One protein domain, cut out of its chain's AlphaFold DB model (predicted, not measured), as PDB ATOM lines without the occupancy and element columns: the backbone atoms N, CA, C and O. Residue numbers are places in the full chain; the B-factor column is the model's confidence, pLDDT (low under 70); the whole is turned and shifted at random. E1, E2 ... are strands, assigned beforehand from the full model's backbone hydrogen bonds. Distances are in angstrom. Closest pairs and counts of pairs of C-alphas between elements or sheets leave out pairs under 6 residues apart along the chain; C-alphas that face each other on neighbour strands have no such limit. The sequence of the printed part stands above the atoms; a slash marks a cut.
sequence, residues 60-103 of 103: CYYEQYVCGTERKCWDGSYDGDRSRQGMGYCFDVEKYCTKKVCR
ATOM      1  N   CYS A  60     -70.113   1.990  -6.363       74.12
ATOM      2  CA  CYS A  60     -68.717   1.642  -6.294       74.12
ATOM      3  C   CYS A  60     -68.233   1.744  -4.854       74.12
ATOM      4  O   CYS A  60     -68.373   2.785  -4.215       74.12
ATOM      5  N   TYR A  61     -67.600   0.688  -4.366       75.94
ATOM      6  CA  TYR A  61     -66.987   0.644  -3.047       75.94
ATOM      7  C   TYR A  61     -65.564   0.091  -3.144       75.94
ATOM      8  O   TYR A  61     -65.199  -0.565  -4.118       75.94
ATOM      9  N   TYR A  62     -64.727   0.408  -2.159       81.12
ATOM     10  CA  TYR A  62     -63.368  -0.119  -2.089       81.12
ATOM     11  C   TYR A  62     -63.343  -1.347  -1.179       81.12
ATOM     12  O   TYR A  62     -63.733  -1.259  -0.017       81.12
ATOM     13  N   GLU A  63     -62.874  -2.479  -1.699       78.06
ATOM     14  CA  GLU A  63     -62.624  -3.698  -0.923       78.06
ATOM     15  C   GLU A  63     -61.137  -3.797  -0.585       78.06
ATOM     16  O   GLU A  63     -60.291  -3.588  -1.460       78.06
ATOM     17  N   GLN A  64     -60.819  -4.142   0.664       85.38
ATOM     18  CA  GLN A  64     -59.463  -4.504   1.075       85.38
ATOM     19  C   GLN A  64     -59.218  -6.001   0.854       85.38
ATOM     20  O   GLN A  64     -60.101  -6.820   1.097       85.38
ATOM     21  N   TYR A  65     -58.019  -6.358   0.401       74.56
ATOM     22  CA  TYR A  65     -57.584  -7.745   0.231       74.56
ATOM     23  C   TYR A  65     -56.084  -7.884   0.500       74.56
ATOM     24  O   TYR A  65     -55.323  -6.931   0.322       74.56
ATOM     25  N   VAL A  66     -55.651  -9.075   0.915       87.25
ATOM     26  CA  VAL A  66     -54.224  -9.386   1.078       87.25
ATOM     27  C   VAL A  66     -53.602  -9.531  -0.308       87.25
ATOM     28  O   VAL A  66     -54.021 -10.372  -1.101       87.25
ATOM     29  N   CYS A  67     -52.621  -8.687  -0.613       81.06
ATOM     30  CA  CYS A  67     -51.942  -8.651  -1.912       81.06
ATOM     31  C   CYS A  67     -50.481  -9.108  -1.846       81.06
ATOM     32  O   CYS A  67     -49.787  -9.097  -2.861       81.06
ATOM     33  N   GLY A  68     -50.003  -9.505  -0.669       84.00
ATOM     34  CA  GLY A  68     -48.667 -10.052  -0.487       84.00
ATOM     35  C   GLY A  68     -48.228  -9.992   0.964       84.00
ATOM     36  O   GLY A  68     -49.036  -9.761   1.861       84.00
ATOM     37  N   THR A  69     -46.931 -10.165   1.175       84.06
ATOM     38  CA  THR A  69     -46.285  -9.988   2.471       84.06
ATOM     39  C   THR A  69     -45.172  -8.951   2.358       84.06
ATOM     40  O   THR A  69     -44.564  -8.774   1.301       84.06
ATOM     41  N   GLU A  70     -44.928  -8.222   3.440       79.94
ATOM     42  CA  GLU A  70     -43.814  -7.289   3.569       79.94
ATOM     43  C   GLU A  70     -42.989  -7.677   4.796       79.94
ATOM     44  O   GLU A  70     -43.537  -7.947   5.861       79.94
ATOM     45  N   ARG A  71     -41.663  -7.694   4.668       77.50
ATOM     46  CA  ARG A  71     -40.779  -7.982   5.797       77.50
ATOM     47  C   ARG A  71     -40.582  -6.719   6.624       77.50
ATOM     48  O   ARG A  71     -39.974  -5.759   6.152       77.50
ATOM     49  N   LYS A  72     -41.070  -6.716   7.862       77.94
ATOM     50  CA  LYS A  72     -40.842  -5.628   8.819       77.94
ATOM     51  C   LYS A  72     -39.767  -6.061   9.799       77.94
ATOM     52  O   LYS A  72     -39.867  -7.110  10.424       77.94
ATOM     53  N   CYS A  73     -38.722  -5.254   9.903       72.31
ATOM     54  CA  CYS A  73     -37.653  -5.450  10.865       72.31
ATOM     55  C   CYS A  73     -37.760  -4.371  11.929       72.31
ATOM     56  O   CYS A  73     -37.832  -3.186  11.608       72.31
ATOM     57  N   TRP A  74     -37.779  -4.792  13.184       72.19
ATOM     58  CA  TRP A  74     -37.666  -3.904  14.323       72.19
ATOM     59  C   TRP A  74     -36.257  -4.042  14.874       72.19
ATOM     60  O   TRP A  74     -35.846  -5.147  15.202       72.19
ATOM     61  N   ASP A  75     -35.501  -2.952  14.938       69.25
ATOM     62  CA  ASP A  75     -34.097  -2.935  15.367       69.25
ATOM     63  C   ASP A  75     -33.921  -2.942  16.896       69.25
ATOM     64  O   ASP A  75     -32.797  -3.004  17.395       69.25
ATOM     65  N   GLY A  76     -35.030  -2.940  17.645       59.22
ATOM     66  CA  GLY A  76     -35.031  -3.003  19.105       59.22
ATOM     67  C   GLY A  76     -34.518  -1.728  19.780       59.22
ATOM     68  O   GLY A  76     -34.385  -1.712  21.004       59.22
ATOM     69  N   SER A  77     -34.254  -0.655  19.026       56.84
ATOM     70  CA  SER A  77     -33.938   0.658  19.592       56.84
ATOM     71  C   SER A  77     -35.217   1.335  20.071       56.84
ATOM     72  O   SER A  77     -35.858   2.097  19.354       56.84
ATOM     73  N   TYR A  78     -35.596   1.048  21.312       53.28
ATOM     74  CA  TYR A  78     -36.444   1.954  22.076       53.28
ATOM     75  C   TYR A  78     -35.542   3.052  22.660       53.28
ATOM     76  O   TYR A  78     -34.477   2.744  23.205       53.28
ATOM     77  N   ASP A  79     -35.935   4.318  22.496       52.88
ATOM     78  CA  ASP A  79     -35.193   5.505  22.938       52.88
ATOM     79  C   ASP A  79     -34.682   5.356  24.382       52.88
ATOM     80  O   ASP A  79     -35.445   5.450  25.341       52.88
ATOM     81  N   GLY A  80     -33.378   5.118  24.549       52.12
ATOM     82  CA  GLY A  80     -32.720   5.156  25.859       52.12
ATOM     83  C   GLY A  80     -31.660   4.088  26.097       52.12
ATOM     84  O   GLY A  80     -30.695   4.362  26.806       52.12
ATOM     85  N   ASP A  81     -31.761   2.917  25.465       49.25
ATOM     86  CA  ASP A  81     -30.843   1.802  25.734       49.25
ATOM     87  C   ASP A  81     -29.932   1.501  24.533       49.25
ATOM     88  O   ASP A  81     -30.102   0.545  23.776       49.25
ATOM     89  N   ARG A  82     -28.874   2.311  24.381       53.31
ATOM     90  CA  ARG A  82     -27.754   2.054  23.443       53.31
ATOM     91  C   ARG A  82     -26.999   0.743  23.728       53.31
ATOM     92  O   ARG A  82     -26.096   0.389  22.978       53.31
ATOM     93  N   SER A  83     -27.350   0.030  24.795       52.53
ATOM     94  CA  SER A  83     -26.699  -1.196  25.260       52.53
ATOM     95  C   SER A  83     -27.148  -2.465  24.516       52.53
ATOM     96  O   SER A  83     -26.472  -3.489  24.616       52.53
ATOM     97  N   ARG A  84     -28.252  -2.419  23.749       50.91
ATOM     98  CA  ARG A  84     -28.821  -3.576  23.021       50.91
ATOM     99  C   ARG A  84     -28.920  -3.385  21.505       50.91
ATOM    100  O   ARG A  84     -29.771  -3.987  20.852       50.91
ATOM    101  N   GLN A  85     -28.023  -2.587  20.928       49.88
ATOM    102  CA  GLN A  85     -27.859  -2.526  19.476       49.88
ATOM    103  C   GLN A  85     -27.471  -3.915  18.949       49.88
ATOM    104  O   GLN A  85     -26.349  -4.367  19.165       49.88
ATOM    105  N   GLY A  86     -28.396  -4.610  18.283       51.22
ATOM    106  CA  GLY A  86     -28.055  -5.814  17.516       51.22
ATOM    107  C   GLY A  86     -29.035  -6.982  17.573       51.22
ATOM    108  O   GLY A  86     -28.852  -7.924  16.811       51.22
ATOM    109  N   MET A  87     -30.079  -6.946  18.406       52.81
ATOM    110  CA  MET A  87     -31.105  -8.005  18.421       52.81
ATOM    111  C   MET A  87     -32.412  -7.497  17.829       52.81
ATOM    112  O   MET A  87     -33.446  -7.456  18.493       52.81
ATOM    113  N   GLY A  88     -32.335  -7.063  16.572       62.31
ATOM    114  CA  GLY A  88     -33.520  -6.722  15.811       62.31
ATOM    115  C   GLY A  88     -34.286  -7.979  15.401       62.31
ATOM    116  O   GLY A  88     -33.688  -8.957  14.951       62.31
ATOM    117  N   TYR A  89     -35.608  -7.960  15.542       70.19
ATOM    118  CA  TYR A  89     -36.483  -9.045  15.104       70.19
ATOM    119  C   TYR A  89     -37.141  -8.652  13.787       70.19
ATOM    120  O   TYR A  89     -37.770  -7.599  13.686       70.19
ATOM    121  N   CYS A  90     -37.004  -9.506  12.776       77.75
ATOM    122  CA  CYS A  90     -37.731  -9.369  11.521       77.75
ATOM    123  C   CYS A  90     -38.862 -10.387  11.457       77.75
ATOM    124  O   CYS A  90     -38.648 -11.563  11.750       77.75
ATOM    125  N   PHE A  91     -40.028  -9.946  11.013       78.94
ATOM    126  CA  PHE A  91     -41.181 -10.795  10.758       78.94
ATOM    127  C   PHE A  91     -41.860 -10.364   9.458       78.94
ATOM    128  O   PHE A  91     -41.852  -9.188   9.089       78.94
ATOM    129  N   ASP A  92     -42.417 -11.335   8.744       82.19
ATOM    130  CA  ASP A  92     -43.205 -11.074   7.546       82.19
ATOM    131  C   ASP A  92     -44.639 -10.735   7.972       82.19
ATOM    132  O   ASP A  92     -45.270 -11.496   8.707       82.19
ATOM    133  N   VAL A  93     -45.143  -9.578   7.544       82.50
ATOM    134  CA  VAL A  93     -46.522  -9.131   7.789       82.50
ATOM    135  C   VAL A  93     -47.328  -9.158   6.504       82.50
ATOM    136  O   VAL A  93     -46.792  -8.933   5.420       82.50
ATOM    137  N   GLU A  94     -48.630  -9.393   6.611       86.31
ATOM    138  CA  GLU A  94     -49.532  -9.285   5.468       86.31
ATOM    139  C   GLU A  94     -49.615  -7.837   4.971       86.31
ATOM    140  O   GLU A  94     -49.776  -6.888   5.743       86.31
ATOM    141  N   LYS A  95     -49.526  -7.673   3.652       81.56
ATOM    142  CA  LYS A  95     -49.739  -6.406   2.961       81.56
ATOM    143  C   LYS A  95     -51.168  -6.362   2.432       81.56
ATOM    144  O   LYS A  95     -51.564  -7.206   1.626       81.56
ATOM    145  N   TYR A  96     -51.912  -5.339   2.838       82.38
ATOM    146  CA  TYR A  96     -53.282  -5.105   2.390       82.38
ATOM    147  C   TYR A  96     -53.313  -4.079   1.251       82.38
ATOM    148  O   TYR A  96     -52.725  -3.004   1.349       82.38
ATOM    149  N   CYS A  97     -54.017  -4.415   0.174       80.81
ATOM    150  CA  CYS A  97     -54.294  -3.533  -0.954       80.81
ATOM    151  C   CYS A  97     -55.794  -3.241  -1.040       80.81
ATOM    152  O   CYS A  97     -56.618  -3.999  -0.530       80.81
ATOM    153  N   THR A  98     -56.157  -2.159  -1.724       84.06
ATOM    154  CA  THR A  98     -57.549  -1.822  -2.034       84.06
ATOM    155  C   THR A  98     -57.835  -2.031  -3.518       84.06
ATOM    156  O   THR A  98     -56.982  -1.796  -4.373       84.06
ATOM    157  N   LYS A  99     -59.048  -2.479  -3.846       73.75
ATOM    158  CA  LYS A  99     -59.578  -2.473  -5.220       73.75
ATOM    159  C   LYS A  99     -60.925  -1.759  -5.241       73.75
ATOM    160  O   LYS A  99     -61.718  -1.919  -4.316       73.75
ATOM    161  N   LYS A 100     -61.189  -0.981  -6.291       81.12
ATOM    162  CA  LYS A 100     -62.502  -0.365  -6.525       81.12
ATOM    163  C   LYS A 100     -63.410  -1.392  -7.200       81.12
ATOM    164  O   LYS A 100     -63.090  -1.867  -8.285       81.12
ATOM    165  N   VAL A 101     -64.525  -1.728  -6.566       74.69
ATOM    166  CA  VAL A 101     -65.563  -2.620  -7.094       74.69
ATOM    167  C   VAL A 101     -66.773  -1.769  -7.418       74.69
ATOM    168  O   VAL A 101     -67.305  -1.134  -6.521       74.69
ATOM    169  N   CYS A 102     -67.194  -1.751  -8.678       80.38
ATOM    170  CA  CYS A 102     -68.394  -1.055  -9.136       80.38
ATOM    171  C   CYS A 102     -69.451  -2.079  -9.544       80.38
ATOM    172  O   CYS A 102     -69.127  -3.019 -10.270       80.38
ATOM    173  N   ARG A 103     -70.683  -1.900  -9.058       64.19
ATOM    174  CA  ARG A 103     -71.870  -2.615  -9.537       64.19
ATOM    175  C   ARG A 103     -72.604  -1.806 -10.593       64.19
ATOM    176  O   ARG A 103     -72.727  -0.576 -10.390       64.19
TER     177      ARG A 103
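Overview. This is residues 60 to 103 of the 103 residues of an uncharacterized protein of Spirochaetes bacterium (UniProt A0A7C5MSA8). One long, twisted hairpin of two strands, E1 and E2, side by side along its length, ends in a wide loop, of which residues 78 to 83 stick out free. The printed part has 44 residues, with two named strands, E1 then E2, antiparallel, and no named helix; the class is all strand. It is extended, a rod with a radius of gyration of the C-alphas of 17.5 A and spans of 57 by 18 by 6 A.

Along the chain. E1, residues 60 to 74, begins at C-alpha 60 (-68.717, 1.642, -6.294) and is 37.7 A long; it bends by 65 degrees at residue 71. E2, residues 89 to 102, is 40.9 A long and ends at C-alpha 102 (-68.394, -1.055, -9.136).

Arrangement. E1 and E2 form a hairpin, their directions at 167 degrees. C-alphas 60 and 102 face each other at 3.9 A, and C-alphas 74 and 89 at 5.3 A. N 61 and O 101, 2.8 A apart, and N 74 and O 89, 2.9 A apart, are within hydrogen-bond range.

Size, cuts and confidence. The C-alphas farthest apart, of Ser 83 and Arg 103, are 57.0 A apart. The printed part has no cut. The link from E1 to E2, residues 75 to 88, is long. In the model, 15 residues have pLDDT under 70, namely residues 75 to 88 and residue 103; the mean pLDDT of the printed part is 71.2.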